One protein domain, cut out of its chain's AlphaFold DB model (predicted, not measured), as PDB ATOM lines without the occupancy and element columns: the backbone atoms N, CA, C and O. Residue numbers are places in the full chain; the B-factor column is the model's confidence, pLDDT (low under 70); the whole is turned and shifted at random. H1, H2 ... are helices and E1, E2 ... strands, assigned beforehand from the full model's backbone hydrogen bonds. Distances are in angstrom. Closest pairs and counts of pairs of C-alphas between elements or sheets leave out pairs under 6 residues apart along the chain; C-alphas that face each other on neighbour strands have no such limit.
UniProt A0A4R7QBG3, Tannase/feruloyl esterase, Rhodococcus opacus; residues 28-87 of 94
ATOM      1  N   GLY A  28       7.278  50.154 -56.366       98.12
ATOM      2  CA  GLY A  28       6.793  49.463 -57.563       98.12
ATOM      3  C   GLY A  28       5.292  49.148 -57.514       98.12
ATOM      4  O   GLY A  28       4.597  49.308 -58.518       98.12
ATOM      5  N   LEU A  29       4.768  48.756 -56.343       98.06
ATOM      6  CA  LEU A  29       3.331  48.544 -56.147       98.06
ATOM      7  C   LEU A  29       2.570  49.867 -56.301       98.06
ATOM      8  O   LEU A  29       1.629  49.933 -57.094       98.06
ATOM      9  N   ARG A  30       3.027  50.921 -55.610       97.81
ATOM     10  CA  ARG A  30       2.457  52.276 -55.688       97.81
ATOM     11  C   ARG A  30       2.401  52.785 -57.128       97.81
ATOM     12  O   ARG A  30       1.344  53.196 -57.593       97.81
ATOM     13  N   ASP A  31       3.523  52.734 -57.842       98.25
ATOM     14  CA  ASP A  31       3.663  53.313 -59.182       98.25
ATOM     15  C   ASP A  31       2.862  52.528 -60.236       98.25
ATOM     16  O   ASP A  31       2.484  53.078 -61.270       98.25
ATOM     17  N   SER A  32       2.538  51.259 -59.956       98.38
ATOM     18  CA  SER A  32       1.608  50.464 -60.767       98.38
ATOM     19  C   SER A  32       0.124  50.780 -60.521       98.38
ATOM     20  O   SER A  32      -0.726  50.310 -61.277       98.38
ATOM     21  N   GLY A  33      -0.203  51.561 -59.483       98.00
ATOM     22  CA  GLY A  33      -1.578  51.799 -59.030       98.00
ATOM     23  C   GLY A  33      -2.194  50.627 -58.257       98.00
ATOM     24  O   GLY A  33      -3.415  50.548 -58.147       98.00
ATOM     25  N   GLY A  34      -1.373  49.694 -57.764       98.12
ATOM     26  CA  GLY A  34      -1.826  48.578 -56.939       98.12
ATOM     27  C   GLY A  34      -2.080  48.992 -55.490       98.12
ATOM     28  O   GLY A  34      -1.441  49.902 -54.967       98.12
ATOM     29  N   GLU A  35      -2.987  48.277 -54.827       98.00
ATOM     30  CA  GLU A  35      -3.348  48.510 -53.428       98.00
ATOM     31  C   GLU A  35      -3.020  47.287 -52.560       98.00
ATOM     32  O   GLU A  35      -3.108  46.141 -53.008       98.00
ATOM     33  N   LEU A  36      -2.670  47.528 -51.293       97.81
ATOM     34  CA  LEU A  36      -2.370  46.505 -50.296       97.81
ATOM     35  C   LEU A  36      -3.200  46.714 -49.024       97.81
ATOM     36  O   LEU A  36      -3.107  47.742 -48.351       97.81
ATOM     37  N   LEU A  37      -3.934  45.674 -48.634       97.69
ATOM     38  CA  LEU A  37      -4.486  45.534 -47.288       97.69
ATOM     39  C   LEU A  37      -3.721  44.424 -46.575       97.69
ATOM     40  O   LEU A  37      -3.837  43.251 -46.927       97.69
ATOM     41  N   PHE A  38      -2.938  44.795 -45.568       96.25
ATOM     42  CA  PHE A  38      -2.182  43.858 -44.753       96.25
ATOM     43  C   PHE A  38      -2.879  43.692 -43.403       96.25
ATOM     44  O   PHE A  38      -3.160  44.679 -42.729       96.25
ATOM     45  N   SER A  39      -3.183  42.463 -42.992       96.31
ATOM     46  CA  SER A  39      -3.810  42.204 -41.695       96.31
ATOM     47  C   SER A  39      -3.111  41.090 -40.932       96.31
ATOM     48  O   SER A  39      -2.505  40.206 -41.536       96.31
ATOM     49  N   HIS A  40      -3.179  41.152 -39.603       97.75
ATOM     50  CA  HIS A  40      -2.668  40.110 -38.715       97.75
ATOM     51  C   HIS A  40      -3.507  40.078 -37.433       97.75
ATOM     52  O   HIS A  40      -3.795  41.132 -36.861       97.75
ATOM     53  N   GLY A  41      -3.883  38.887 -36.966       97.31
ATOM     54  CA  GLY A  41      -4.471  38.700 -35.640       97.31
ATOM     55  C   GLY A  41      -3.532  39.130 -34.508       97.31
ATOM     56  O   GLY A  41      -2.330  38.870 -34.547       97.31
ATOM     57  N   SER A  42      -4.042  39.826 -33.492       95.81
ATOM     58  CA  SER A  42      -3.210  40.240 -32.352       95.81
ATOM     59  C   SER A  42      -2.702  39.053 -31.541       95.81
ATOM     60  O   SER A  42      -1.593  39.126 -31.008       95.81
ATOM     61  N   ASP A  43      -3.499  37.982 -31.508       95.44
ATOM     62  CA  ASP A  43      -3.352  36.821 -30.635       95.44
ATOM     63  C   ASP A  43      -2.937  35.577 -31.440       95.44
ATOM     64  O   ASP A  43      -3.201  34.440 -31.046       95.44
ATOM     65  N   ASP A  44      -2.294  35.786 -32.596       96.50
ATOM     66  CA  ASP A  44      -1.742  34.718 -33.425       96.50
ATOM     67  C   ASP A  44      -0.675  33.931 -32.647       96.50
ATOM     68  O   ASP A  44       0.393  34.426 -32.279       96.50
ATOM     69  N   GLN A  45      -1.008  32.672 -32.371       94.19
ATOM     70  CA  GLN A  45      -0.201  31.742 -31.597       94.19
ATOM     71  C   GLN A  45       0.911  31.067 -32.412       94.19
ATOM     72  O   GLN A  45       1.781  30.417 -31.831       94.19
ATOM     73  N   ALA A  46       0.865  31.158 -33.744       95.69
ATOM     74  CA  ALA A  46       1.798  30.496 -34.651       95.69
ATOM     75  C   ALA A  46       2.855  31.466 -35.195       95.69
ATOM     76  O   ALA A  46       4.029  31.105 -35.293       95.69
ATOM     77  N   ILE A  47       2.454  32.694 -35.528       94.12
ATOM     78  CA  ILE A  47       3.332  33.732 -36.070       94.12
ATOM     79  C   ILE A  47       3.136  34.999 -35.248       94.12
ATOM     80  O   ILE A  47       2.038  35.516 -35.127       94.12
ATOM     81  N   SER A  48       4.215  35.535 -34.677       95.19
ATOM     82  CA  SER A  48       4.103  36.728 -33.836       95.19
ATOM     83  C   SER A  48       3.658  37.954 -34.640       95.19
ATOM     84  O   SER A  48       4.364  38.410 -35.546       95.19
ATOM     85  N   SER A  49       2.555  38.575 -34.215       96.75
ATOM     86  CA  SER A  49       2.045  39.836 -34.775       96.75
ATOM     87  C   SER A  49       3.019  41.016 -34.648       96.75
ATOM     88  O   SER A  49       2.885  42.021 -35.350       96.75
ATOM     89  N   GLN A  50       4.026  40.915 -33.771       96.81
ATOM     90  CA  GLN A  50       5.089  41.919 -33.642       96.81
ATOM     91  C   GLN A  50       5.964  41.989 -34.899       96.81
ATOM     92  O   GLN A  50       6.374  43.079 -35.288       96.81
ATOM     93  N   GLY A  51       6.210  40.852 -35.561       95.25
ATOM     94  CA  GLY A  51       6.999  40.811 -36.794       95.25
ATOM     95  C   GLY A  51       6.315  41.568 -37.933       95.25
ATOM     96  O   GLY A  51       6.953  42.360 -38.620       95.25
ATOM     97  N   SER A  52       4.996  41.404 -38.088       96.50
ATOM     98  CA  SER A  52       4.228  42.152 -39.094       96.50
ATOM     99  C   SER A  52       4.142  43.642 -38.786       96.50
ATOM    100  O   SER A  52       4.250  44.441 -39.711       96.50
ATOM    101  N   ARG A  53       4.022  44.023 -37.507       97.06
ATOM    102  CA  ARG A  53       4.104  45.432 -37.090       97.06
ATOM    103  C   ARG A  53       5.438  46.058 -37.487       97.06
ATOM    104  O   ARG A  53       5.441  47.043 -38.206       97.06
ATOM    105  N   GLN A  54       6.554  45.424 -37.125       97.44
ATOM    106  CA  GLN A  54       7.894  45.906 -37.481       97.44
ATOM    107  C   GLN A  54       8.134  45.932 -38.997       97.44
ATOM    108  O   GLN A  54       8.818  46.815 -39.506       97.44
ATOM    109  N   CYS A  55       7.579  44.970 -39.740       96.19
ATOM    110  CA  CYS A  55       7.608  44.987 -41.200       96.19
ATOM    111  C   CYS A  55       6.896  46.231 -41.750       96.19
ATOM    112  O   CYS A  55       7.478  46.967 -42.542       96.19
ATOM    113  N   PHE A  56       5.678  46.514 -41.280       97.88
ATOM    114  CA  PHE A  56       4.927  47.671 -41.754       97.88
ATOM    115  C   PHE A  56       5.533  49.002 -41.288       97.88
ATOM    116  O   PHE A  56       5.538  49.952 -42.060       97.88
ATOM    117  N   ASP A  57       6.122  49.069 -40.092       98.25
ATOM    118  CA  ASP A  57       6.862  50.251 -39.631       98.25
ATOM    119  C   ASP A  57       8.032  50.583 -40.577       98.25
ATOM    120  O   ASP A  57       8.197  51.738 -40.965       98.25
ATOM    121  N   ARG A  58       8.781  49.573 -41.050       98.38
ATOM    122  CA  ARG A  58       9.829  49.770 -42.069       98.38
ATOM    123  C   ARG A  58       9.268  50.260 -43.406       98.38
ATOM    124  O   ARG A  58       9.895  51.098 -44.046       98.38
ATOM    125  N   VAL A  59       8.092  49.780 -43.824       98.31
ATOM    126  CA  VAL A  59       7.399  50.298 -45.022       98.31
ATOM    127  C   VAL A  59       7.047  51.773 -44.836       98.31
ATOM    128  O   VAL A  59       7.310  52.580 -45.724       98.31
ATOM    129  N   LEU A  60       6.498  52.148 -43.675       98.50
ATOM    130  CA  LEU A  60       6.199  53.545 -43.361       98.50
ATOM    131  C   LEU A  60       7.464  54.404 -43.457       98.50
ATOM    132  O   LEU A  60       7.439  55.444 -44.108       98.50
ATOM    133  N   GLU A  61       8.569  53.975 -42.852       98.38
ATOM    134  CA  GLU A  61       9.849  54.689 -42.924       98.38
ATOM    135  C   GLU A  61      10.353  54.830 -44.372       98.38
ATOM    136  O   GLU A  61      10.736  55.929 -44.776       98.38
ATOM    137  N   GLN A  62      10.285  53.758 -45.166       98.38
ATOM    138  CA  GLN A  62      10.774  53.716 -46.546       98.38
ATOM    139  C   GLN A  62       9.949  54.583 -47.513       98.38
ATOM    140  O   GLN A  62      10.503  55.220 -48.407       98.38
ATOM    141  N   ILE A  63       8.623  54.621 -47.354       98.00
ATOM    142  CA  ILE A  63       7.700  55.274 -48.300       98.00
ATOM    143  C   ILE A  63       7.485  56.768 -47.995       98.00
ATOM    144  O   ILE A  63       7.029  57.517 -48.860       98.00
ATOM    145  N   GLY A  64       7.844  57.233 -46.794       97.19
ATOM    146  CA  GLY A  64       7.681  58.636 -46.385       97.19
ATOM    147  C   GLY A  64       6.573  58.864 -45.352       97.19
ATOM    148  O   GLY A  64       5.987  59.943 -45.271       97.19
ATOM    149  N   GLY A  65       6.290  57.848 -44.544       98.00
ATOM    150  CA  GLY A  65       5.411  57.886 -43.386       98.00
ATOM    151  C   GLY A  65       3.971  57.481 -43.681       98.00
ATOM    152  O   GLY A  65       3.602  57.061 -44.778       98.00
ATOM    153  N   VAL A  66       3.128  57.627 -42.657       97.56
ATOM    154  CA  VAL A  66       1.725  57.182 -42.664       97.56
ATOM    155  C   VAL A  66       0.911  57.834 -43.776       97.56
ATOM    156  O   VAL A  66       0.147  57.144 -44.440       97.56
ATOM    157  N   SER A  67       1.075  59.143 -44.002       97.62
ATOM    158  CA  SER A  67       0.281  59.855 -45.011       97.62
ATOM    159  C   SER A  67       0.548  59.325 -46.419       97.62
ATOM    160  O   SER A  67      -0.405  58.996 -47.110       97.62
ATOM    161  N   ALA A  68       1.821  59.205 -46.810       97.75
ATOM    162  CA  ALA A  68       2.209  58.721 -48.135       97.75
ATOM    163  C   ALA A  68       1.871  57.235 -48.326       97.75
ATOM    164  O   ALA A  68       1.453  56.816 -49.400       97.75
ATOM    165  N   THR A  69       2.016  56.431 -47.271       98.38
ATOM    166  CA  THR A  69       1.752  54.987 -47.344       98.38
ATOM    167  C   THR A  69       0.256  54.685 -47.437       98.38
ATOM    168  O   THR A  69      -0.155  53.885 -48.275       98.38
ATOM    169  N   ASN A  70      -0.584  55.364 -46.645       97.69
ATOM    170  CA  ASN A  70      -2.031  55.103 -46.573       97.69
ATOM    171  C   ASN A  70      -2.810  55.413 -47.863       97.69
ATOM    172  O   ASN A  70      -4.000  55.068 -47.943       97.69
ATOM    173  N   GLU A  71      -2.166  56.057 -48.841       97.75
ATOM    174  CA  GLU A  71      -2.692  56.252 -50.193       97.75
ATOM    175  C   GLU A  71      -2.867  54.924 -50.941       97.75
ATOM    176  O   GLU A  71      -3.800  54.815 -51.729       97.75
ATOM    177  N   PHE A  72      -2.040  53.905 -50.663       98.56
ATOM    178  CA  PHE A  72      -2.084  52.621 -51.380       98.56
ATOM    179  C   PHE A  72      -1.888  51.380 -50.493       98.56
ATOM    180  O   PHE A  72      -2.289  50.288 -50.884       98.56
ATOM    181  N   ALA A  73      -1.308  51.505 -49.297       98.50
ATOM    182  CA  ALA A  73      -1.056  50.387 -48.393       98.50
ATOM    183  C   ALA A  73      -1.539  50.693 -46.971       98.50
ATOM    184  O   ALA A  73      -1.238  51.743 -46.406       98.50
ATOM    185  N   ARG A  74      -2.287  49.766 -46.362       98.25
ATOM    186  CA  ARG A  74      -2.799  49.907 -44.987       98.25
ATOM    187  C   ARG A  74      -2.610  48.624 -44.194       98.25
ATOM    188  O   ARG A  74      -2.861  47.535 -44.711       98.25
ATOM    189  N   PHE A  75      -2.228  48.770 -42.927       97.94
ATOM    190  CA  PHE A  75      -2.091  47.667 -41.982       97.94
ATOM    191  C   PHE A  75      -3.204  47.673 -40.931       97.94
ATOM    192  O   PHE A  75      -3.497  48.705 -40.326       97.94
ATOM    193  N   PHE A  76      -3.791  46.503 -40.691       97.06
ATOM    194  CA  PHE A  76      -4.828  46.272 -39.695       97.06
ATOM    195  C   PHE A  76      -4.384  45.178 -38.725       97.06
ATOM    196  O   PHE A  76      -4.295  44.003 -39.078       97.06
ATOM    197  N   LEU A  77      -4.141  45.563 -37.475       96.75
ATOM    198  CA  LEU A  77      -4.000  44.603 -36.387       96.75
ATOM    199  C   LEU A  77      -5.402  44.238 -35.885       96.75
ATOM    200  O   LEU A  77      -6.118  45.120 -35.414       96.75
ATOM    201  N   CYS A  78      -5.791  42.970 -35.998       95.88
ATOM    202  CA  CYS A  78      -7.132  42.473 -35.684       95.88
ATOM    203  C   CYS A  78      -7.189  41.939 -34.240       95.88
ATOM    204  O   CYS A  78      -6.662  40.855 -33.982       95.88
ATOM    205  N   PRO A  79      -7.803  42.656 -33.278       93.50
ATOM    206  CA  PRO A  79      -7.812  42.230 -31.881       93.50
ATOM    207  C   PRO A  79      -8.655  40.965 -31.668       93.50
ATOM    208  O   PRO A  79      -9.788  40.901 -32.149       93.50
ATOM    209  N   GLY A  80      -8.129  39.992 -30.919       90.56
ATOM    210  CA  GLY A  80      -8.818  38.732 -30.599       90.56
ATOM    211  C   GLY A  80      -8.813  37.685 -31.722       90.56
ATOM    212  O   GLY A  80      -9.309  36.569 -31.539       90.56
ATOM    213  N   ASP A  81      -8.259  38.023 -32.887       93.94
ATOM    214  CA  ASP A  81      -8.015  37.060 -33.955       93.94
ATOM    215  C   ASP A  81      -6.685  36.335 -33.688       93.94
ATOM    216  O   ASP A  81      -5.686  36.959 -33.318       93.94
ATOM    217  N   GLY A  82      -6.690  35.015 -33.879       93.44
ATOM    218  CA  GLY A  82      -5.513  34.152 -33.819       93.44
ATOM    219  C   GLY A  82      -4.928  33.921 -35.212       93.44
ATOM    220  O   GLY A  82      -5.036  34.774 -36.096       93.44
ATOM    221  N   HIS A  83      -4.341  32.744 -35.439       95.25
ATOM    222  CA  HIS A  83      -3.774  32.405 -36.745       95.25
ATOM    223  C   HIS A  83      -4.849  32.282 -37.837       95.25
ATOM    224  O   HIS A  83      -5.544  31.269 -37.941       95.25
ATOM    225  N   SER A  84      -4.988  33.341 -38.641       90.00
ATOM    226  CA  SER A  84      -5.910  33.466 -39.787       90.00
ATOM    227  C   SER A  84      -7.414  33.381 -39.483       90.00
ATOM    228  O   SER A  84      -8.223  33.478 -40.405       90.00
ATOM    229  N   ALA A  85      -7.817  33.216 -38.226       86.75
ATOM    230  CA  ALA A  85      -9.217  33.114 -37.836       86.75
ATOM    231  C   ALA A  85      -9.447  33.695 -36.445       86.75
ATOM    232  O   ALA A  85      -8.538  33.767 -35.617       86.75
ATOM    233  N   ARG A  86     -10.705  34.040 -36.164       86.94
ATOM    234  CA  ARG A  86     -11.131  34.339 -34.799       86.94
ATOM    235  C   ARG A  86     -10.840  33.165 -33.881       86.94
ATOM    236  O   ARG A  86     -11.167  32.024 -34.215       86.94
ATOM    237  N   ILE A  87     -10.303  33.464 -32.704       82.94
ATOM    238  CA  ILE A  87     -10.254  32.490 -31.621       82.94
ATOM    239  C   ILE A  87     -11.707  32.185 -31.242       82.94
ATOM    240  O   ILE A  87     -12.464  33.074 -30.855       82.94
TER     241      ILE A  87
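What this domain is: This is residues 28 to 87 of the 94 residues of the protein "Tannase/feruloyl esterase" of Rhodococcus opacus (UniProt A0A4R7QBG3). A narrow ribbon of two parallel strands, E1 and E2, has the long helix H2 over one face, running back along it, while the other face is bare of named helices. The short helix H3 makes the corner from H2 to E2, short H1 lies beyond the ribbon's beginning, and residues 79 to 87 form a coil at the opposite end. The printed part has 60 residues, in the order H1, E1, H2, H3, E2, and its class is mixed, helices and strands. It is only just loose, close to compact, with a radius of gyration of the C-alphas of 12.6 A, and elongated, spanning 37 by 19 by 16 A.

Where its parts are: E1 holds residues 36 to 41 and is 16.7 A long; E2 holds residues 73 to 78, 16.2 A, ending at C-alpha 78 (-7.132, 42.473, -35.684). H2, residues 49 to 63, is 21.3 A long and begins at C-alpha 49 (2.045, 39.836, -34.775). H3, residues 66 to 69, and H1, residues 28 to 31, are each 5.2 A long; C-alpha 28 is at (6.793, 49.463, -57.563).

How they stand to each other: E1 and E2 are parallel at 15 degrees, with N 76 and O 38 2.8 A apart and N 40 and O 76 3.1 A apart, both within hydrogen-bond range. E1, H2, H3 and E2 form a strand-helix-strand unit, two parallel neighbour strands joined through helices, with a right-handed crossover. The closest C-alphas of H2 and E2 are those of Phe 56 and Phe 75, 7.0 A apart; those of H2 and E1 are Ser 49 and His 40, 6.1 A. H2 and H3 touch only at the corner, with the C-alphas of Leu 60 and Val 66 closest at 5.8 A. H1 and E2 are only just apart, closest 8.3 A. In H2 every O i to N i+4 pair is within hydrogen-bond range; H1 and H3 are too short for such a pair.

The domain as a whole: The C-alphas farthest apart, those of Asp 31 and Ile 87, are 37.2 A apart. The printed part has no cut, and no link between named elements is long. Mean pLDDT of the printed part is 96.3, and no printed residue is under 70.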